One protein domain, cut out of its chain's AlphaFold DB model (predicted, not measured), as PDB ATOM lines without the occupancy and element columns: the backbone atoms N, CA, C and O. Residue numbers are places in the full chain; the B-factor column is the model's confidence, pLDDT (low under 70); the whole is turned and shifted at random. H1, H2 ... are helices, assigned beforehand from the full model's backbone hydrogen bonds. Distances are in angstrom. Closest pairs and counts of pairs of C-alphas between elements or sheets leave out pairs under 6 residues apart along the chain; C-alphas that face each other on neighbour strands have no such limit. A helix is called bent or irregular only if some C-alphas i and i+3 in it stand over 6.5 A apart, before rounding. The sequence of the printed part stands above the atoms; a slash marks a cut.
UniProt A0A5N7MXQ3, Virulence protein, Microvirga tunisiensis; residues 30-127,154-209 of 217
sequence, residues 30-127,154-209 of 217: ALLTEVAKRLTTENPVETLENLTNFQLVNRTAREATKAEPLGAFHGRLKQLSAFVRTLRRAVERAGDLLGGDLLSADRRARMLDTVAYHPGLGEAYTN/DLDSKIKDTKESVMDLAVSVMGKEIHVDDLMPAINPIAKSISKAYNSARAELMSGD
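AT A GLANCE: This is residues 30 to 127 and 154 to 209 of the 217 residues of the protein "Virulence protein" of Microvirga tunisiensis (UniProt A0A5N7MXQ3). Picture an elongated helical bundle in which the long H4, H7 and H8 run side by side, with the shorter H5 packed on H4 and H8. H1, H2 and H3 gather toward the end where H4 begins, and the little H6 packs on residues 184 to 188 of H8. The 154 printed residues have eight named helices, H1 to H8 in chain order, and no named strand; the class is all helix. The whole is compact, with a radius of gyration of the C-alphas of 17.1 A and spans of 54 by 31 by 28 A.

IN THESE COORDINATES: Find C-alpha 30 at (-39.949, -0.312, 36.632), where H1, residues 30 to 38, begins. Next come H2, residues 44 to 57, 20.3 A long, and H3, residues 59 to 66. From C-alpha 70 at (-30.830, 2.114, 30.315), H4 runs 39.9 A to residue 96; it is irregular, but only just, with C-alphas 92 and 95 6.6 A apart. H5 is residues 105 to 116, 16.2 A, and H6 residues 122 to 126. H7, residues 154 to 174, is 30.2 A long. H8, residues 180 to 207, runs 41.2 A to C-alpha 207 at (-25.718, 3.696, 40.412); it has a kink of 26 degrees near residue 187 and is irregular, only just, with C-alphas 181 and 184 6.6 A apart.

HOW THE PARTS SIT: Start at H4, the hub, which touches five helices. H4, H5, H7 and H8 form an up and down bundle, each running against the one before it. The closest C-alphas of H4 and H8 are Phe 73 and Ala 201, 6.1 A, at a shallow tilt of 12 degrees, opposite ways. H7 touches H4 at Ala 170 and Ala 90, 5.7 A, the same way. H7 and H8 form a hairpin, closest at the C-alphas of Thr 162 and Ile 190, 6.4 A. H4, with residues 84 to 92 alone, touches H5 in another hairpin, closest at the C-alphas of Arg 88 and Leu 112, 6.2 A. H4, with residues 74 to 84 alone, touches H2 at a steep tilt of 53 degrees, closest at the C-alphas of Ser 81 and Val 45, 5.5 A. H1 touches H3, closest at the C-alphas of Thr 33 and Ala 64, 5.4 A. H6 touches H8, closest at the C-alphas of Gly 122 and Asn 188, 5.8 A. H5 and H7 are apart. Every O i to N i+4 pair is within hydrogen-bond range in H1, H2, H3, H5, H6 and H7, against 21 of 23 in H4 and 20 of 24 in H8.

THE WHOLE: The C-alphas of Ala 30 and Gly 99, the two farthest apart, are 54.1 A apart. Residues 128 to 153 are not printed, and C-alphas 127 and 154 stand 31.0 A apart across that cut. Of the links printed whole, H4 to H5 is short and the others are tight. Mean pLDDT of the printed part is 86.6; look for values under 70 at residues 98, 100, 102, 117 to 127 and 209.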
ATOM      1  N   ALA A  30     -41.015  -0.251  35.630       90.12
ATOM      2  CA  ALA A  30     -39.949  -0.312  36.632       90.12
ATOM      3  C   ALA A  30     -39.393  -1.737  36.837       90.12
ATOM      4  O   ALA A  30     -38.180  -1.915  36.906       90.12
ATOM      5  N   LEU A  31     -40.254  -2.764  36.866       93.06
ATOM      6  CA  LEU A  31     -39.803  -4.156  36.994       93.06
ATOM      7  C   LEU A  31     -39.099  -4.642  35.724       93.06
ATOM      8  O   LEU A  31     -38.138  -5.399  35.811       93.06
ATOM      9  N   LEU A  32     -39.548  -4.206  34.545       93.94
ATOM     10  CA  LEU A  32     -38.893  -4.546  33.280       93.94
ATOM     11  C   LEU A  32     -37.505  -3.903  33.168       93.94
ATOM     12  O   LEU A  32     -36.574  -4.559  32.701       93.94
ATOM     13  N   THR A  33     -37.345  -2.666  33.641       92.88
ATOM     14  CA  THR A  33     -36.038  -2.003  33.741       92.88
ATOM     15  C   THR A  33     -35.102  -2.772  34.673       92.88
ATOM     16  O   THR A  33     -33.968  -3.053  34.291       92.88
ATOM     17  N   GLU A  34     -35.578  -3.190  35.849       93.75
ATOM     18  CA  GLU A  34     -34.805  -4.019  36.787       93.75
ATOM     19  C   GLU A  34     -34.370  -5.355  36.177       93.75
ATOM     20  O   GLU A  34     -33.207  -5.755  36.286       93.75
ATOM     21  N   VAL A  35     -35.279  -6.039  35.477       94.81
ATOM     22  CA  VAL A  35     -34.950  -7.274  34.753       94.81
ATOM     23  C   VAL A  35     -33.861  -7.005  33.717       94.81
ATOM     24  O   VAL A  35     -32.870  -7.729  33.683       94.81
ATOM     25  N   ALA A  36     -33.987  -5.941  32.921       94.38
ATOM     26  CA  ALA A  36     -32.998  -5.602  31.905       94.38
ATOM     27  C   ALA A  36     -31.614  -5.276  32.495       94.38
ATOM     28  O   ALA A  36     -30.602  -5.686  31.928       94.38
ATOM     29  N   LYS A  37     -31.533  -4.614  33.657       94.31
ATOM     30  CA  LYS A  37     -30.253  -4.387  34.357       94.31
ATOM     31  C   LYS A  37     -29.579  -5.699  34.763       94.31
ATOM     32  O   LYS A  37     -28.364  -5.847  34.608       94.31
ATOM     33  N   ARG A  38     -30.362  -6.680  35.217       95.06
ATOM     34  CA  ARG A  38     -29.865  -8.017  35.590       95.06
ATOM     35  C   ARG A  38     -29.396  -8.857  34.405       95.06
ATOM     36  O   ARG A  38     -28.670  -9.819  34.617       95.06
ATOM     37  N   LEU A  39     -29.749  -8.481  33.176       95.38
ATOM     38  CA  LEU A  39     -29.224  -9.109  31.958       95.38
ATOM     39  C   LEU A  39     -27.794  -8.658  31.612       95.38
ATOM     40  O   LEU A  39     -27.211  -9.172  30.656       95.38
ATOM     41  N   THR A  40     -27.223  -7.704  32.359       93.38
ATOM     42  CA  THR A  40     -25.830  -7.283  32.166       93.38
ATOM     43  C   THR A  40     -24.843  -8.314  32.705       93.38
ATOM     44  O   THR A  40     -24.855  -8.669  33.884       93.38
ATOM     45  N   THR A  41     -23.942  -8.750  31.832       91.62
ATOM     46  CA  THR A  41     -22.869  -9.711  32.115       91.62
ATOM     47  C   THR A  41     -21.514  -8.998  32.191       91.62
ATOM     48  O   THR A  41     -21.439  -7.768  32.128       91.62
ATOM     49  N   GLU A  42     -20.424  -9.745  32.330       87.06
ATOM     50  CA  GLU A  42     -19.065  -9.202  32.204       87.06
ATOM     51  C   GLU A  42     -18.655  -8.988  30.737       87.06
ATOM     52  O   GLU A  42     -17.745  -8.207  30.459       87.06
ATOM     53  N   ASN A  43     -19.364  -9.612  29.790       82.81
ATOM     54  CA  ASN A  43     -19.083  -9.528  28.365       82.81
ATOM     55  C   ASN A  43     -20.011  -8.503  27.672       82.81
ATOM     56  O   ASN A  43     -21.233  -8.679  27.660       82.81
ATOM     57  N   PRO A  44     -19.476  -7.441  27.036       86.12
ATOM     58  CA  PRO A  44     -20.306  -6.442  26.363       86.12
ATOM     59  C   PRO A  44     -21.126  -7.013  25.194       86.12
ATOM     60  O   PRO A  44     -22.248  -6.562  24.955       86.12
ATOM     61  N   VAL A  45     -20.603  -8.007  24.473       86.38
ATOM     62  CA  VAL A  45     -21.293  -8.622  23.329       86.38
ATOM     63  C   VAL A  45     -22.469  -9.465  23.809       86.38
ATOM     64  O   VAL A  45     -23.574  -9.315  23.288       86.38
ATOM     65  N   GLU A  46     -22.249 -10.289  24.833       87.19
ATOM     66  CA  GLU A  46     -23.295 -11.111  25.448       87.19
ATOM     67  C   GLU A  46     -24.387 -10.236  26.073       87.19
ATOM     68  O   GLU A  46     -25.576 -10.454  25.852       87.19
ATOM     69  N   THR A  47     -24.006  -9.164  26.774       90.75
ATOM     70  CA  THR A  47     -24.974  -8.200  27.311       90.75
ATOM     71  C   THR A  47     -25.808  -7.558  26.208       90.75
ATOM     72  O   THR A  47     -27.016  -7.371  26.376       90.75
ATOM     73  N   LEU A  48     -25.202  -7.217  25.065       91.81
ATOM     74  CA  LEU A  48     -25.942  -6.627  23.952       91.81
ATOM     75  C   LEU A  48     -26.947  -7.622  23.370       91.81
ATOM     76  O   LEU A  48     -28.071  -7.232  23.049       91.81
ATOM     77  N   GLU A  49     -26.546  -8.882  23.231       91.12
ATOM     78  CA  GLU A  49     -27.405  -9.962  22.755       91.12
ATOM     79  C   GLU A  49     -28.574 -10.206  23.714       91.12
ATOM     80  O   GLU A  49     -29.728 -10.155  23.286       91.12
ATOM     81  N   ASN A  50     -28.306 -10.326  25.016       94.50
ATOM     82  CA  ASN A  50     -29.335 -10.500  26.041       94.50
ATOM     83  C   ASN A  50     -30.343  -9.341  26.042       94.50
ATOM     84  O   ASN A  50     -31.554  -9.571  26.048       94.50
ATOM     85  N   LEU A  51     -29.870  -8.092  25.968       94.94
ATOM     86  CA  LEU A  51     -30.746  -6.918  25.891       94.94
ATOM     87  C   LEU A  51     -31.543  -6.863  24.584       94.94
ATOM     88  O   LEU A  51     -32.704  -6.456  24.590       94.94
ATOM     89  N   THR A  52     -30.949  -7.274  23.463       93.94
ATOM     90  CA  THR A  52     -31.646  -7.324  22.170       93.94
ATOM     91  C   THR A  52     -32.739  -8.386  22.193       93.94
ATOM     92  O   THR A  52     -33.873  -8.106  21.812       93.94
ATOM     93  N   ASN A  53     -32.444  -9.575  22.717       95.69
ATOM     94  CA  ASN A  53     -33.426 -10.641  22.888       95.69
ATOM     95  C   ASN A  53     -34.567 -10.194  23.806       95.69
ATOM     96  O   ASN A  53     -35.732 -10.388  23.471       95.69
ATOM     97  N   PHE A  54     -34.256  -9.495  24.901       95.62
ATOM     98  CA  PHE A  54     -35.261  -8.907  25.784       95.62
ATOM     99  C   PHE A  54     -36.166  -7.886  25.071       95.62
ATOM    100  O   PHE A  54     -37.386  -7.934  25.228       95.62
ATOM    101  N   GLN A  55     -35.608  -7.015  24.220       95.19
ATOM    102  CA  GLN A  55     -36.384  -6.074  23.393       95.19
ATOM    103  C   GLN A  55     -37.337  -6.770  22.412       95.19
ATOM    104  O   GLN A  55     -38.376  -6.205  22.067       95.19
ATOM    105  N   LEU A  56     -36.979  -7.967  21.940       94.94
ATOM    106  CA  LEU A  56     -37.786  -8.738  20.993       94.94
ATOM    107  C   LEU A  56     -38.973  -9.446  21.658       94.94
ATOM    108  O   LEU A  56     -39.929  -9.775  20.959       94.94
ATOM    109  N   VAL A  57     -38.956  -9.639  22.983       93.44
ATOM    110  CA  VAL A  57     -40.031 -10.341  23.706       93.44
ATOM    111  C   VAL A  57     -41.371  -9.622  23.555       93.44
ATOM    112  O   VAL A  57     -42.381 -10.262  23.267       93.44
ATOM    113  N   ASN A  58     -41.416  -8.302  23.773       93.00
ATOM    114  CA  ASN A  58     -42.625  -7.499  23.582       93.00
ATOM    115  C   ASN A  58     -42.334  -5.987  23.513       93.00
ATOM    116  O   ASN A  58     -41.245  -5.509  23.836       93.00
ATOM    117  N   ARG A  59     -43.353  -5.211  23.114       94.31
ATOM    118  CA  ARG A  59     -43.274  -3.745  23.001       94.31
ATOM    119  C   ARG A  59     -42.916  -3.068  24.328       94.31
ATOM    120  O   ARG A  59     -42.121  -2.136  24.309       94.31
ATOM    121  N   THR A  60     -43.468  -3.515  25.454       93.44
ATOM    122  CA  THR A  60     -43.218  -2.910  26.772       93.44
ATOM    123  C   THR A  60     -41.758  -3.078  27.195       93.44
ATOM    124  O   THR A  60     -41.131  -2.108  27.604       93.44
ATOM    125  N   ALA A  61     -41.176  -4.266  27.006       92.94
ATOM    126  CA  ALA A  61     -39.758  -4.538  27.239       92.94
ATOM    127  C   ALA A  61     -38.868  -3.653  26.356       92.94
ATOM    128  O   ALA A  61     -37.892  -3.069  26.827       92.94
ATOM    129  N   ARG A  62     -39.245  -3.471  25.084       95.25
ATOM    130  CA  ARG A  62     -38.551  -2.543  24.186       95.25
ATOM    131  C   ARG A  62     -38.573  -1.106  24.704       95.25
ATOM    132  O   ARG A  62     -37.531  -0.460  24.694       95.25
ATOM    133  N   GLU A  63     -39.722  -0.604  25.145       94.19
ATOM    134  CA  GLU A  63     -39.823   0.750  25.707       94.19
ATOM    135  C   GLU A  63     -39.048   0.884  27.031       94.19
ATOM    136  O   GLU A  63     -38.347   1.877  27.209       94.19
ATOM    137  N   ALA A  64     -39.048  -0.143  27.889       92.75
ATOM    138  CA  ALA A  64     -38.246  -0.172  29.116       92.75
ATOM    139  C   ALA A  64     -36.750   0.022  28.831       92.75
ATOM    140  O   ALA A  64     -36.088   0.836  29.467       92.75
ATOM    141  N   THR A  65     -36.215  -0.656  27.808       93.50
ATOM    142  CA  THR A  65     -34.797  -0.500  27.427       93.50
ATOM    143  C   THR A  65     -34.436   0.841  26.797       93.50
ATOM    144  O   THR A  65     -33.254   1.154  26.694       93.50
ATOM    145  N   LYS A  66     -35.422   1.621  26.340       94.44
ATOM    146  CA  LYS A  66     -35.196   2.969  25.801       94.44
ATOM    147  C   LYS A  66     -35.235   4.044  26.883       94.44
ATOM    148  O   LYS A  66     -34.779   5.152  26.625       94.44
ATOM    149  N   ALA A  67     -35.805   3.742  28.048       92.25
ATOM    150  CA  ALA A  67     -35.875   4.682  29.154       92.25
ATOM    151  C   ALA A  67     -34.485   4.906  29.766       92.25
ATOM    152  O   ALA A  67     -33.676   3.983  29.854       92.25
ATOM    153  N   GLU A  68     -34.207   6.127  30.210       89.81
ATOM    154  CA  GLU A  68     -32.975   6.433  30.939       89.81
ATOM    155  C   GLU A  68     -32.988   5.801  32.343       89.81
ATOM    156  O   GLU A  68     -34.062   5.718  32.948       89.81
ATOM    157  N   PRO A  69     -31.834   5.346  32.881       92.06
ATOM    158  CA  PRO A  69     -30.467   5.390  32.317       92.06
ATOM    159  C   PRO A  69     -30.123   4.252  31.327       92.06
ATOM    160  O   PRO A  69     -29.004   4.146  30.817       92.06
ATOM    161  N   LEU A  70     -31.065   3.339  31.082       92.88
ATOM    162  CA  LEU A  70     -30.830   2.114  30.315       92.88
ATOM    163  C   LEU A  70     -30.677   2.375  28.807       92.88
ATOM    164  O   LEU A  70     -29.878   1.706  28.147       92.88
ATOM    165  N   GLY A  71     -31.381   3.380  28.280       92.94
ATOM    166  CA  GLY A  71     -31.267   3.848  26.901       92.94
ATOM    167  C   GLY A  71     -29.847   4.303  26.554       92.94
ATOM    168  O   GLY A  71     -29.256   3.778  25.602       92.94
ATOM    169  N   ALA A  72     -29.268   5.202  27.358       93.44
ATOM    170  CA  ALA A  72     -27.883   5.646  27.204       93.44
ATOM    171  C   ALA A  72     -26.883   4.482  27.286       93.44
ATOM    172  O   ALA A  72     -26.031   4.329  26.403       93.44
ATOM    173  N   PHE A  73     -27.026   3.601  28.286       94.69
ATOM    174  CA  PHE A  73     -26.187   2.405  28.414       94.69
ATOM    175  C   PHE A  73     -26.250   1.520  27.160       94.69
ATOM    176  O   PHE A  73     -25.214   1.134  26.617       94.69
ATOM    177  N   HIS A  74     -27.451   1.232  26.653       94.56
ATOM    178  CA  HIS A  74     -27.639   0.404  25.464       94.56
ATOM    179  C   HIS A  74     -27.034   1.047  24.201       94.56
ATOM    180  O   HIS A  74     -26.470   0.345  23.354       94.56
ATOM    181  N   GLY A  75     -27.104   2.377  24.079       93.75
ATOM    182  CA  GLY A  75     -26.442   3.138  23.015       93.75
ATOM    183  C   GLY A  75     -24.919   2.975  23.035       93.75
ATOM    184  O   GLY A  75     -24.327   2.586  22.024       93.75
ATOM    185  N   ARG A  76     -24.292   3.187  24.199       94.81
ATOM    186  CA  ARG A  76     -22.843   2.996  24.410       94.81
ATOM    187  C   ARG A  76     -22.422   1.549  24.150       94.81
ATOM    188  O   ARG A  76     -21.447   1.290  23.446       94.81
ATOM    189  N   LEU A  77     -23.207   0.586  24.631       93.62
ATOM    190  CA  LEU A  77     -22.950  -0.841  24.448       93.62
ATOM    191  C   LEU A  77     -22.941  -1.268  22.973       93.62
ATOM    192  O   LEU A  77     -22.100  -2.074  22.563       93.62
ATOM    193  N   LYS A  78     -23.847  -0.714  22.156       92.62
ATOM    194  CA  LYS A  78     -23.859  -0.943  20.702       92.62
ATOM    195  C   LYS A  78     -22.568  -0.472  20.039       92.62
ATOM    196  O   LYS A  78     -22.049  -1.180  19.176       92.62
ATOM    197  N   GLN A  79     -22.046   0.685  20.446       93.31
ATOM    198  CA  GLN A  79     -20.784   1.213  19.926       93.31
ATOM    199  C   GLN A  79     -19.609   0.310  20.318       93.31
ATOM    200  O   GLN A  79     -18.886  -0.159  19.442       93.31
ATOM    201  N   LEU A  80     -19.488  -0.031  21.604       91.50
ATOM    202  CA  LEU A  80     -18.433  -0.920  22.103       91.50
ATOM    203  C   LEU A  80     -18.462  -2.295  21.418       91.50
ATOM    204  O   LEU A  80     -17.430  -2.798  20.980       91.50
ATOM    205  N   SER A  81     -19.646  -2.880  21.233       87.44
ATOM    206  CA  SER A  81     -19.793  -4.167  20.537       87.44
ATOM    207  C   SER A  81     -19.391  -4.089  19.062       87.44
ATOM    208  O   SER A  81     -18.852  -5.051  18.512       87.44
ATOM    209  N   ALA A  82     -19.632  -2.954  18.400       88.94
ATOM    210  CA  ALA A  82     -19.141  -2.733  17.043       88.94
ATOM    211  C   ALA A  82     -17.606  -2.700  17.010       88.94
ATOM    212  O   ALA A  82     -17.012  -3.302  16.119       88.94
ATOM    213  N   PHE A  83     -16.965  -2.083  18.006       90.81
ATOM    214  CA  PHE A  83     -15.504  -2.034  18.113       90.81
ATOM    215  C   PHE A  83     -14.892  -3.418  18.324       90.81
ATOM    216  O   PHE A  83     -13.971  -3.788  17.600       90.81
ATOM    217  N   VAL A  84     -15.458  -4.221  19.231       89.25
ATOM    218  CA  VAL A  84     -15.037  -5.616  19.460       89.25
ATOM    219  C   VAL A  84     -15.121  -6.432  18.169       89.25
ATOM    220  O   VAL A  84     -14.186  -7.151  17.821       89.25
ATOM    221  N   ARG A  85     -16.212  -6.293  17.403       88.50
ATOM    222  CA  ARG A  85     -16.363  -6.977  16.107       88.50
ATOM    223  C   ARG A  85     -15.322  -6.520  15.087       88.50
ATOM    224  O   ARG A  85     -14.819  -7.353  14.337       88.50
ATOM    225  N   THR A  86     -14.998  -5.230  15.050       90.50
ATOM    226  CA  THR A  86     -13.944  -4.698  14.175       90.50
ATOM    227  C   THR A  86     -12.573  -5.253  14.556       90.50
ATOM    228  O   THR A  86     -11.880  -5.765  13.680       90.50
ATOM    229  N   LEU A  87     -12.213  -5.251  15.844       89.50
ATOM    230  CA  LEU A  87     -10.968  -5.857  16.330       89.50
ATOM    231  C   LEU A  87     -10.893  -7.344  15.997       89.50
ATOM    232  O   LEU A  87      -9.885  -7.816  15.479       89.50
ATOM    233  N   ARG A  88     -11.982  -8.082  16.225       89.44
ATOM    234  CA  ARG A  88     -12.067  -9.501  15.878       89.44
ATOM    235  C   ARG A  88     -11.821  -9.732  14.388       89.44
ATOM    236  O   ARG A  88     -11.036 -10.604  14.040       89.44
ATOM    237  N   ARG A  89     -12.427  -8.931  13.508       89.94
ATOM    238  CA  ARG A  89     -12.181  -9.013  12.057       89.94
ATOM    239  C   ARG A  89     -10.734  -8.685  11.694       89.94
ATOM    240  O   ARG A  89     -10.194  -9.304  10.784       89.94
ATOM    241  N   ALA A  90     -10.109  -7.736  12.392       88.62
ATOM    242  CA  ALA A  90      -8.697  -7.418  12.203       88.62
ATOM    243  C   ALA A  90      -7.805  -8.615  12.586       88.62
ATOM    244  O   ALA A  90      -6.963  -9.026  11.794       88.62
ATOM    245  N   VAL A  91      -8.067  -9.260  13.729       88.69
ATOM    246  CA  VAL A  91      -7.397 -10.511  14.140       88.69
ATOM    247  C   VAL A  91      -7.655 -11.644  13.149       88.69
ATOM    248  O   VAL A  91      -6.756 -12.414  12.823       88.69
ATOM    249  N   GLU A  92      -8.880 -11.768  12.640       88.12
ATOM    250  CA  GLU A  92      -9.213 -12.786  11.648       88.12
ATOM    251  C   GLU A  92      -8.430 -12.575  10.347       88.12
ATOM    252  O   GLU A  92      -7.934 -13.550   9.791       88.12
ATOM    253  N   ARG A  93      -8.243 -11.332   9.902       87.38
ATOM    254  CA  ARG A  93      -7.432 -11.004   8.717       87.38
ATOM    255  C   ARG A  93      -5.927 -11.062   8.955       87.38
ATOM    256  O   ARG A  93      -5.169 -11.037   7.994       87.38
ATOM    257  N   ALA A  94      -5.481 -11.177  10.204       82.50
ATOM    258  CA  ALA A  94      -4.060 -11.246  10.523       82.50
ATOM    259  C   ALA A  94      -3.354 -12.461   9.898       82.50
ATOM    260  O   ALA A  94      -2.156 -12.406   9.641       82.50
ATOM    261  N   GLY A  95      -4.096 -13.538   9.612       79.62
ATOM    262  CA  GLY A  95      -3.567 -14.691   8.876       79.62
ATOM    263  C   GLY A  95      -3.146 -14.364   7.437       79.62
ATOM    264  O   GLY A  95      -2.308 -15.067   6.890       79.62
ATOM    265  N   ASP A  96      -3.661 -13.276   6.854       81.81
ATOM    266  CA  ASP A  96      -3.333 -12.823   5.494       81.81
ATOM    267  C   ASP A  96      -2.175 -11.791   5.465       81.81
ATOM    268  O   ASP A  96      -1.836 -11.244   4.401       81.81
ATOM    269  N   LEU A  97      -1.612 -11.464   6.638       79.50
ATOM    270  CA  LEU A  97      -0.489 -10.536   6.799       79.50
ATOM    271  C   LEU A  97       0.850 -11.209   6.480       79.50
ATOM    272  O   LEU A  97       0.976 -12.432   6.438       79.50
ATOM    273  N   LEU A  98       1.882 -10.387   6.285       65.94
ATOM    274  CA  LEU A  98       3.265 -10.856   6.196       65.94
ATOM    275  C   LEU A  98       3.630 -11.603   7.491       65.94
ATOM    276  O   LEU A  98       3.501 -11.053   8.581       65.94
ATOM    277  N   GLY A  99       4.036 -12.870   7.362       70.00
ATOM    278  CA  GLY A  99       4.286 -13.755   8.508       70.00
ATOM    279  C   GLY A  99       3.035 -14.436   9.080       70.00
ATOM    280  O   GLY A  99       3.136 -15.124  10.093       70.00
ATOM    281  N   GLY A 100       1.869 -14.292   8.439       68.62
ATOM    282  CA  GLY A 100       0.601 -14.891   8.868       68.62
ATOM    283  C   GLY A 100       0.621 -16.422   8.946       68.62
ATOM    284  O   GLY A 100      -0.009 -16.984   9.840       68.62
ATOM    285  N   ASP A 101       1.432 -17.086   8.115       74.56
ATOM    286  CA  ASP A 101       1.653 -18.543   8.162       74.56
ATOM    287  C   ASP A 101       2.230 -19.017   9.511       74.56
ATOM    288  O   ASP A 101       2.059 -20.173   9.901       74.56
ATOM    289  N   LEU A 102       2.902 -18.125  10.250       69.31
ATOM    290  CA  LEU A 102       3.466 -18.403  11.575       69.31
ATOM    291  C   LEU A 102       2.451 -18.193  12.705       69.31
ATOM    292  O   LEU A 102       2.708 -18.573  13.854       69.31
ATOM    293  N   LEU A 103       1.291 -17.593  12.417       76.75
ATOM    294  CA  LEU A 103       0.230 -17.432  13.399       76.75
ATOM    295  C   LEU A 103      -0.498 -18.769  13.562       76.75
ATOM    296  O   LEU A 103      -1.496 -19.046  12.898       76.75
ATOM    297  N   SER A 104       0.005 -19.611  14.468       81.50
ATOM    298  CA  SER A 104      -0.636 -20.891  14.769       81.50
ATOM    299  C   SER A 104      -2.120 -20.699  15.104       81.50
ATOM    300  O   SER A 104      -2.512 -19.690  15.702       81.50
ATOM    301  N   ALA A 105      -2.952 -21.680  14.737       82.38
ATOM    302  CA  ALA A 105      -4.387 -21.660  15.033       82.38
ATOM    303  C   ALA A 105      -4.652 -21.377  16.523       82.38
ATOM    304  O   ALA A 105      -5.537 -20.589  16.854       82.38
ATOM    305  N   ASP A 106      -3.807 -21.918  17.403       80.94
ATOM    306  CA  ASP A 106      -3.856 -21.668  18.842       80.94
ATOM    307  C   ASP A 106      -3.539 -20.213  19.205       80.94
ATOM    308  O   ASP A 106      -4.216 -19.627  20.049       80.94
ATOM    309  N   ARG A 107      -2.519 -19.596  18.581       82.38
ATOM    310  CA  ARG A 107      -2.196 -18.178  18.813       82.38
ATOM    311  C   ARG A 107      -3.382 -17.320  18.388       82.38
ATOM    312  O   ARG A 107      -3.839 -16.513  19.187       82.38
ATOM    313  N   ARG A 108      -3.954 -17.563  17.207       83.25
ATOM    314  CA  ARG A 108      -5.145 -16.849  16.714       83.25
ATOM    315  C   ARG A 108      -6.362 -17.028  17.624       83.25
ATOM    316  O   ARG A 108      -7.020 -16.042  17.941       83.25
ATOM    317  N   ALA A 109      -6.642 -18.252  18.076       82.94
ATOM    318  CA  ALA A 109      -7.730 -18.532  19.010       82.94
ATOM    319  C   ALA A 109      -7.573 -17.737  20.319       82.94
ATOM    320  O   ALA A 109      -8.536 -17.142  20.792       82.94
ATOM    321  N   ARG A 110      -6.346 -17.629  20.845       80.75
ATOM    322  CA  ARG A 110      -6.042 -16.811  22.035       80.75
ATOM    323  C   ARG A 110      -6.211 -15.306  21.803       80.75
ATOM    324  O   ARG A 110      -6.718 -14.603  22.676       80.75
ATOM    325  N   MET A 111      -5.815 -14.796  20.635       83.38
ATOM    326  CA  MET A 111      -6.034 -13.385  20.277       83.38
ATOM    327  C   MET A 111      -7.532 -13.063  20.224       83.38
ATOM    328  O   MET A 111      -7.975 -12.038  20.740       83.38
ATOM    329  N   LEU A 112      -8.316 -13.966  19.633       84.06
ATOM    330  CA  LEU A 112      -9.771 -13.856  19.573       84.06
ATOM    331  C   LEU A 112     -10.409 -13.893  20.962       84.06
ATOM    332  O   LEU A 112     -11.284 -13.076  21.237       84.06
ATOM    333  N   ASP A 113      -9.942 -14.781  21.836       82.12
ATOM    334  CA  ASP A 113     -10.403 -14.870  23.222       82.12
ATOM    335  C   ASP A 113     -10.127 -13.575  24.009       82.12
ATOM    336  O   ASP A 113     -11.004 -13.044  24.692       82.12
ATOM    337  N   THR A 114      -8.946 -12.981  23.810       79.88
ATOM    338  CA  THR A 114      -8.570 -11.697  24.429       79.88
ATOM    339  C   THR A 114      -9.501 -10.561  23.994       79.88
ATOM    340  O   THR A 114      -9.885  -9.723  24.810       79.88
ATOM    341  N   VAL A 115      -9.890 -10.533  22.715       79.00
ATOM    342  CA  VAL A 115     -10.815  -9.526  22.174       79.00
ATOM    343  C   VAL A 115     -12.256  -9.768  22.635       79.00
ATOM    344  O   VAL A 115     -12.998  -8.806  22.834       79.00
ATOM    345  N   ALA A 116     -12.672 -11.029  22.778       73.31
ATOM    346  CA  ALA A 116     -14.068 -11.393  23.001       73.31
ATOM    347  C   ALA A 116     -14.469 -11.509  24.479       73.31
ATOM    348  O   ALA A 116     -15.609 -11.174  24.800       73.31
ATOM    349  N   TYR A 117     -13.578 -11.977  25.357       67.94
ATOM    350  CA  TYR A 117     -13.955 -12.407  26.708       67.94
ATOM    351  C   TYR A 117     -13.115 -11.769  27.820       67.94
ATOM    352  O   TYR A 117     -13.676 -11.390  28.846       67.94
ATOM    353  N   HIS A 118     -11.799 -11.592  27.635       63.53
ATOM    354  CA  HIS A 118     -10.915 -11.244  28.758       63.53
ATOM    355  C   HIS A 118      -9.713 -10.355  28.384       63.53
ATOM    356  O   HIS A 118      -8.571 -10.823  28.367       63.53
ATOM    357  N   PRO A 119      -9.890  -9.035  28.206       54.06
ATOM    358  CA  PRO A 119      -8.756  -8.143  27.954       54.06
ATOM    359  C   PRO A 119      -7.779  -8.022  29.131       54.06
ATOM    360  O   PRO A 119      -6.629  -7.629  28.936       54.06
ATOM    361  N   GLY A 120      -8.197  -8.396  30.348       50.69
ATOM    362  CA  GLY A 120      -7.309  -8.503  31.511       50.69
ATOM    363  C   GLY A 120      -6.266  -9.623  31.390       50.69
ATOM    364  O   GLY A 120      -5.163  -9.472  31.904       50.69
ATOM    365  N   LEU A 121      -6.556 -10.704  30.652       48.91
ATOM    366  CA  LEU A 121      -5.594 -11.793  30.438       48.91
ATOM    367  C   LEU A 121      -4.496 -11.422  29.429       48.91
ATOM    368  O   LEU A 121      -3.424 -12.021  29.462       48.91
ATOM    369  N   GLY A 122      -4.705 -10.385  28.603       45.91
ATOM    370  CA  GLY A 122      -3.721  -9.842  27.652       45.91
ATOM    371  C   GLY A 122      -2.333  -9.582  28.255       45.91
ATOM    372  O   GLY A 122      -1.318  -9.759  27.583       45.91
ATOM    373  N   GLU A 123      -2.286  -9.215  29.540       48.03
ATOM    374  CA  GLU A 123      -1.061  -8.919  30.296       48.03
ATOM    375  C   GLU A 123      -0.202 -10.157  30.591       48.03
ATOM    376  O   GLU A 123       1.027 -10.076  30.581       48.03
ATOM    377  N   ALA A 124      -0.821 -11.324  30.791       50.03
ATOM    378  CA  ALA A 124      -0.087 -12.580  30.921       50.03
ATOM    379  C   ALA A 124       0.564 -12.992  29.586       50.03
ATOM    380  O   ALA A 124       1.585 -13.675  29.583       50.03
ATOM    381  N   TYR A 125       0.009 -12.540  28.456       45.75
ATOM    382  CA  TYR A 125       0.407 -12.976  27.116       45.75
ATOM    383  C   TYR A 125       1.530 -12.146  26.482       45.75
ATOM    384  O   TYR A 125       2.349 -12.715  25.766       45.75
ATOM    385  N   THR A 126       1.643 -10.841  26.762       51.91
ATOM    386  CA  THR A 126       2.812 -10.043  26.322       51.91
ATOM    387  C   THR A 126       4.104 -10.465  27.015       51.91
ATOM    388  O   THR A 126       5.186 -10.261  26.477       51.91
ATOM    389  N   ASN A 127       3.987 -11.089  28.189       50.59
ATOM    390  CA  ASN A 127       5.120 -11.549  28.985       50.59
ATOM    391  C   ASN A 127       5.512 -13.013  28.698       50.59
ATOM    392  O   ASN A 127       6.514 -13.480  29.228       50.59
ATOM    393  N   ASP A 154     -16.780  12.149  30.693       86.19
ATOM    394  CA  ASP A 154     -15.500  11.548  30.360       86.19
ATOM    395  C   ASP A 154     -15.681  10.144  29.747       86.19
ATOM    396  O   ASP A 154     -14.902   9.740  28.883       86.19
ATOM    397  N   LEU A 155     -16.772   9.434  30.061       91.19
ATOM    398  CA  LEU A 155     -17.051   8.129  29.457       91.19
ATOM    399  C   LEU A 155     -17.287   8.208  27.941       91.19
ATOM    400  O   LEU A 155     -16.714   7.414  27.195       91.19
ATOM    401  N   ASP A 156     -18.103   9.152  27.470       92.62
ATOM    402  CA  ASP A 156     -18.377   9.284  26.033       92.62
ATOM    403  C   ASP A 156     -17.116   9.709  25.255       92.62
ATOM    404  O   ASP A 156     -16.888   9.230  24.140       92.62
ATOM    405  N   SER A 157     -16.239  10.516  25.870       92.62
ATOM    406  CA  SER A 157     -14.912  10.825  25.317       92.62
ATOM    407  C   SER A 157     -14.033   9.576  25.237       92.62
ATOM    408  O   SER A 157     -13.516   9.263  24.170       92.62
ATOM    409  N   LYS A 158     -13.945   8.783  26.313       93.00
ATOM    410  CA  LYS A 158     -13.180   7.522  26.331       93.00
ATOM    411  C   LYS A 158     -13.654   6.531  25.268       93.00
ATOM    412  O   LYS A 158     -12.839   5.844  24.648       93.00
ATOM    413  N   ILE A 159     -14.967   6.436  25.038       93.81
ATOM    414  CA  ILE A 159     -15.539   5.591  23.978       93.81
ATOM    415  C   ILE A 159     -15.123   6.114  22.597       93.81
ATOM    416  O   ILE A 159     -14.785   5.314  21.719       93.81
ATOM    417  N   LYS A 160     -15.107   7.436  22.400       95.12
ATOM    418  CA  LYS A 160     -14.637   8.062  21.159       95.12
ATOM    419  C   LYS A 160     -13.143   7.806  20.918       95.12
ATOM    420  O   LYS A 160     -12.798   7.353  19.833       95.12
ATOM    421  N   ASP A 161     -12.289   7.981  21.918       94.56
ATOM    422  CA  ASP A 161     -10.843   7.732  21.793       94.56
ATOM    423  C   ASP A 161     -10.561   6.246  21.499       94.56
ATOM    424  O   ASP A 161      -9.716   5.882  20.676       94.56
ATOM    425  N   THR A 162     -11.347   5.356  22.119       92.94
ATOM    426  CA  THR A 162     -11.306   3.916  21.834       92.94
ATOM    427  C   THR A 162     -11.700   3.627  20.385       92.94
ATOM    428  O   THR A 162     -11.059   2.808  19.731       92.94
ATOM    429  N   LYS A 163     -12.728   4.304  19.853       94.69
ATOM    430  CA  LYS A 163     -13.136   4.174  18.447       94.69
ATOM    431  C   LYS A 163     -11.997   4.539  17.502       94.69
ATOM    432  O   LYS A 163     -11.767   3.802  16.550       94.69
ATOM    433  N   GLU A 164     -11.341   5.669  17.744       96.38
ATOM    434  CA  GLU A 164     -10.227   6.154  16.921       96.38
ATOM    435  C   GLU A 164      -9.093   5.120  16.923       96.38
ATOM    436  O   GLU A 164      -8.735   4.613  15.865       96.38
ATOM    437  N   SER A 165      -8.701   4.635  18.106       95.75
ATOM    438  CA  SER A 165      -7.681   3.583  18.250       95.75
ATOM    439  C   SER A 165      -8.028   2.284  17.500       95.75
ATOM    440  O   SER A 165      -7.172   1.667  16.868       95.75
ATOM    441  N   VAL A 166      -9.293   1.844  17.556       93.88
ATOM    442  CA  VAL A 166      -9.770   0.641  16.842       93.88
ATOM    443  C   VAL A 166      -9.700   0.834  15.330       93.88
ATOM    444  O   VAL A 166      -9.350  -0.104  14.613       93.88
ATOM    445  N   MET A 167     -10.073   2.019  14.844       93.62
ATOM    446  CA  MET A 167     -10.065   2.326  13.415       93.62
ATOM    447  C   MET A 167      -8.642   2.442  12.883       93.62
ATOM    448  O   MET A 167      -8.367   1.855  11.841       93.62
ATOM    449  N   ASP A 168      -7.745   3.096  13.618       95.00
ATOM    450  CA  ASP A 168      -6.330   3.204  13.256       95.00
ATOM    451  C   ASP A 168      -5.700   1.814  13.127       95.00
ATOM    452  O   ASP A 168      -5.143   1.474  12.083       95.00
ATOM    453  N   LEU A 169      -5.905   0.947  14.126       94.06
ATOM    454  CA  LEU A 169      -5.420  -0.431  14.063       94.06
ATOM    455  C   LEU A 169      -6.034  -1.210  12.888       94.06
ATOM    456  O   LEU A 169      -5.335  -1.946  12.191       94.06
ATOM    457  N   ALA A 170      -7.342  -1.072  12.658       91.94
ATOM    458  CA  ALA A 170      -8.011  -1.752  11.554       91.94
ATOM    459  C   ALA A 170      -7.460  -1.300  10.192       91.94
ATOM    460  O   ALA A 170      -7.282  -2.138   9.307       91.94
ATOM    461  N   VAL A 171      -7.169  -0.007  10.027       92.81
ATOM    462  CA  VAL A 171      -6.537   0.545   8.823       92.81
ATOM    463  C   VAL A 171      -5.136  -0.036   8.645       92.81
ATOM    464  O   VAL A 171      -4.867  -0.575   7.573       92.81
ATOM    465  N   SER A 172      -4.298  -0.050   9.686       92.31
ATOM    466  CA  SER A 172      -2.948  -0.631   9.611       92.31
ATOM    467  C   SER A 172      -2.959  -2.123   9.258       92.31
ATOM    468  O   SER A 172      -2.150  -2.578   8.448       92.31
ATOM    469  N   VAL A 173      -3.906  -2.900   9.800       89.19
ATOM    470  CA  VAL A 173      -4.081  -4.319   9.438       89.19
ATOM    471  C   VAL A 173      -4.538  -4.471   7.986       89.19
ATOM    472  O   VAL A 173      -4.002  -5.299   7.253       89.19
ATOM    473  N   MET A 174      -5.511  -3.678   7.531       88.31
ATOM    474  CA  MET A 174      -5.994  -3.748   6.146       88.31
ATOM    475  C   MET A 174      -4.940  -3.304   5.125       88.31
ATOM    476  O   MET A 174      -4.873  -3.885   4.044       88.31
ATOM    477  N   GLY A 175      -4.115  -2.315   5.475       90.12
ATOM    478  CA  GLY A 175      -2.982  -1.851   4.674       90.12
ATOM    479  C   GLY A 175      -1.777  -2.793   4.694       90.12
ATOM    480  O   GLY A 175      -0.829  -2.574   3.946       90.12
ATOM    481  N   LYS A 176      -1.814  -3.856   5.514       86.81
ATOM    482  CA  LYS A 176      -0.683  -4.762   5.777       86.81
ATOM    483  C   LYS A 176       0.566  -4.038   6.297       86.81
ATOM    484  O   LYS A 176       1.685  -4.483   6.061       86.81
ATOM    485  N   GLU A 177       0.365  -2.926   6.997       87.88
ATOM    486  CA  GLU A 177       1.434  -2.081   7.538       87.88
ATOM    487  C   GLU A 177       1.961  -2.606   8.878       87.88
ATOM    488  O   GLU A 177       3.087  -2.308   9.263       87.88
ATOM    489  N   ILE A 178       1.152  -3.401   9.584       87.44
ATOM    490  CA  ILE A 178       1.506  -3.988  10.875       87.44
ATOM    491  C   ILE A 178       2.004  -5.425  10.704       87.44
ATOM    492  O   ILE A 178       1.369  -6.247  10.037       87.44
ATOM    493  N   HIS A 179       3.141  -5.739  11.327       88.81
ATOM    494  CA  HIS A 179       3.635  -7.108  11.403       88.81
ATOM    495  C   HIS A 179       2.803  -7.919  12.405       88.81
ATOM    496  O   HIS A 179       2.269  -7.384  13.380       88.81
ATOM    497  N   VAL A 180       2.707  -9.234  12.199       85.00
ATOM    498  CA  VAL A 180       1.889 -10.111  13.054       85.00
ATOM    499  C   VAL A 180       2.314 -10.076  14.530       85.00
ATOM    500  O   VAL A 180       1.478 -10.198  15.425       85.00
ATOM    501  N   ASP A 181       3.603  -9.861  14.795       85.00
ATOM    502  CA  ASP A 181       4.143  -9.781  16.155       85.00
ATOM    503  C   ASP A 181       3.818  -8.459  16.863       85.00
ATOM    504  O   ASP A 181       3.677  -8.451  18.086       85.00
ATOM    505  N   ASP A 182       3.581  -7.382  16.110       89.12
ATOM    506  CA  ASP A 182       3.185  -6.073  16.644       89.12
ATOM    507  C   ASP A 182       1.669  -5.973  16.873       89.12
ATOM    508  O   ASP A 182       1.185  -5.114  17.617       89.12
ATOM    509  N   LEU A 183       0.899  -6.891  16.283       87.75
ATOM    510  CA  LEU A 183      -0.557  -6.874  16.344       87.75
ATOM    511  C   LEU A 183      -1.093  -7.044  17.770       87.75
ATOM    512  O   LEU A 183      -2.001  -6.324  18.181       87.75
ATOM    513  N   MET A 184      -0.543  -7.975  18.553       87.44
ATOM    514  CA  MET A 184      -1.005  -8.191  19.931       87.44
ATOM    515  C   MET A 184      -0.658  -7.047  20.890       87.44
ATOM    516  O   MET A 184      -1.554  -6.608  21.619       87.44
ATOM    517  N   PRO A 185       0.581  -6.519  20.882       90.50
ATOM    518  CA  PRO A 185       0.912  -5.286  21.588       90.50
ATOM    519  C   PRO A 185      -0.037  -4.126  21.265       90.50
ATOM    520  O   PRO A 185      -0.383  -3.372  22.170       90.50
ATOM    521  N   ALA A 186      -0.510  -4.019  20.017       91.69
ATOM    522  CA  ALA A 186      -1.468  -2.991  19.611       91.69
ATOM    523  C   ALA A 186      -2.919  -3.278  20.056       91.69
ATOM    524  O   ALA A 186      -3.629  -2.365  20.474       91.69
ATOM    525  N   ILE A 187      -3.379  -4.536  20.017       90.06
ATOM    526  CA  ILE A 187      -4.751  -4.918  20.409       90.06
ATOM    527  C   ILE A 187      -4.980  -4.776  21.914       90.06
ATOM    528  O   ILE A 187      -6.033  -4.298  22.339       90.06
ATOM    529  N   ASN A 188      -4.016  -5.207  22.726       88.38
ATOM    530  CA  ASN A 188      -4.157  -5.280  24.179       88.38
ATOM    531  C   ASN A 188      -4.621  -3.974  24.852       88.38
ATOM    532  O   ASN A 188      -5.590  -4.026  25.620       88.38
ATOM    533  N   PRO A 189      -3.996  -2.805  24.607       91.12
ATOM    534  CA  PRO A 189      -4.450  -1.557  25.214       91.12
ATOM    535  C   PRO A 189      -5.870  -1.187  24.773       91.12
ATOM    536  O   PRO A 189      -6.662  -0.735  25.596       91.12
ATOM    537  N   ILE A 190      -6.234  -1.446  23.515       92.19
ATOM    538  CA  ILE A 190      -7.574  -1.156  22.994       92.19
ATOM    539  C   ILE A 190      -8.619  -2.041  23.676       92.19
ATOM    540  O   ILE A 190      -9.646  -1.550  24.146       92.19
ATOM    541  N   ALA A 191      -8.352  -3.343  23.774       88.69
ATOM    542  CA  ALA A 191      -9.257  -4.290  24.413       88.69
ATOM    543  C   ALA A 191      -9.467  -3.934  25.901       88.69
ATOM    544  O   ALA A 191     -10.600  -3.938  26.391       88.69
ATOM    545  N   LYS A 192      -8.404  -3.514  26.606       88.50
ATOM    546  CA  LYS A 192      -8.496  -2.981  27.977       88.50
ATOM    547  C   LYS A 192      -9.359  -1.721  28.057       88.50
ATOM    548  O   LYS A 192     -10.199  -1.627  28.954       88.50
ATOM    549  N   SER A 193      -9.195  -0.779  27.128       91.06
ATOM    550  CA  SER A 193     -10.013   0.440  27.065       91.06
ATOM    551  C   SER A 193     -11.495   0.133  26.837       91.06
ATOM    552  O   SER A 193     -12.337   0.693  27.539       91.06
ATOM    553  N   ILE A 194     -11.824  -0.819  25.952       89.62
ATOM    554  CA  ILE A 194     -13.204  -1.289  25.732       89.62
ATOM    555  C   ILE A 194     -13.803  -1.842  27.028       89.62
ATOM    556  O   ILE A 194     -14.898  -1.431  27.414       89.62
ATOM    557  N   SER A 195     -13.098  -2.737  27.728       88.38
ATOM    558  CA  SER A 195     -13.609  -3.296  28.986       88.38
ATOM    559  C   SER A 195     -13.729  -2.262  30.092       88.38
ATOM    560  O   SER A 195     -14.705  -2.293  30.840       88.38
ATOM    561  N   LYS A 196     -12.786  -1.320  30.195       90.12
ATOM    562  CA  LYS A 196     -12.883  -0.226  31.164       90.12
ATOM    563  C   LYS A 196     -14.109   0.641  30.881       90.12
ATOM    564  O   LYS A 196     -14.893   0.877  31.794       90.12
ATOM    565  N   ALA A 197     -14.319   1.044  29.627       91.75
ATOM    566  CA  ALA A 197     -15.489   1.820  29.221       91.75
ATOM    567  C   ALA A 197     -16.798   1.058  29.480       91.75
ATOM    568  O   ALA A 197     -17.749   1.627  30.012       91.75
ATOM    569  N   TYR A 198     -16.839  -0.241  29.175       92.81
ATOM    570  CA  TYR A 198     -17.995  -1.088  29.466       92.81
ATOM    571  C   TYR A 198     -18.297  -1.164  30.969       92.81
ATOM    572  O   TYR A 198     -19.432  -0.931  31.383       92.81
ATOM    573  N   ASN A 199     -17.282  -1.434  31.795       90.94
ATOM    574  CA  ASN A 199     -17.435  -1.524  33.246       90.94
ATOM    575  C   ASN A 199     -17.869  -0.187  33.858       90.94
ATOM    576  O   ASN A 199     -18.740  -0.176  34.725       90.94
ATOM    577  N   SER A 200     -17.332   0.936  33.373       91.69
ATOM    578  CA  SER A 200     -17.779   2.276  33.768       91.69
ATOM    579  C   SER A 200     -19.237   2.533  33.375       91.69
ATOM    580  O   SER A 200     -20.017   2.965  34.219       91.69
ATOM    581  N   ALA A 201     -19.638   2.194  32.145       92.31
ATOM    582  CA  ALA A 201     -21.025   2.331  31.693       92.31
ATOM    583  C   ALA A 201     -21.989   1.477  32.532       92.31
ATOM    584  O   ALA A 201     -23.085   1.913  32.885       92.31
ATOM    585  N   ARG A 202     -21.575   0.253  32.876       93.06
ATOM    586  CA  ARG A 202     -22.345  -0.656  33.730       93.06
ATOM    587  C   ARG A 202     -22.444  -0.120  35.158       93.06
ATOM    588  O   ARG A 202     -23.521  -0.170  35.741       93.06
ATOM    589  N   ALA A 203     -21.359   0.415  35.716       91.56
ATOM    590  CA  ALA A 203     -21.373   1.032  37.040       91.56
ATOM    591  C   ALA A 203     -22.325   2.241  37.089       91.56
ATOM    592  O   ALA A 203     -23.127   2.344  38.017       91.56
ATOM    593  N   GLU A 204     -22.303   3.097  36.062       91.81
ATOM    594  CA  GLU A 204     -23.227   4.231  35.921       91.81
ATOM    595  C   GLU A 204     -24.689   3.753  35.908       91.81
ATOM    596  O   GLU A 204     -25.495   4.222  36.716       91.81
ATOM    597  N   LEU A 205     -25.002   2.731  35.098       92.94
ATOM    598  CA  LEU A 205     -26.329   2.104  35.029       92.94
ATOM    599  C   LEU A 205     -26.818   1.584  36.395       92.94
ATOM    600  O   LEU A 205     -27.998   1.740  36.729       92.94
ATOM    601  N   MET A 206     -25.932   0.957  37.175       91.62
ATOM    602  CA  MET A 206     -26.273   0.402  38.492       91.62
ATOM    603  C   MET A 206     -26.397   1.477  39.579       91.62
ATOM    604  O   MET A 206     -27.121   1.289  40.553       91.62
ATOM    605  N   SER A 207     -25.706   2.607  39.427       89.06
ATOM    606  CA  SER A 207     -25.718   3.696  40.412       89.06
ATOM    607  C   SER A 207     -26.950   4.606  40.328       89.06
ATOM    608  O   SER A 207     -27.342   5.185  41.341       89.06
ATOM    609  N   GLY A 208     -27.576   4.706  39.148       79.00
ATOM    610  CA  GLY A 208     -28.654   5.663  38.862       79.00
ATOM    611  C   GLY A 208     -29.969   5.452  39.621       79.00
ATOM    612  O   GLY A 208     -30.777   6.374  39.669       79.00
ATOM    613  N   ASP A 209     -30.175   4.292  40.252       68.00
ATOM    614  CA  ASP A 209     -31.462   3.938  40.875       68.00
ATOM    615  C   ASP A 209     -31.505   4.127  42.384       68.00
ATOM    616  O   ASP A 209     -32.516   3.804  43.001       68.00
TER     617      ASP A 209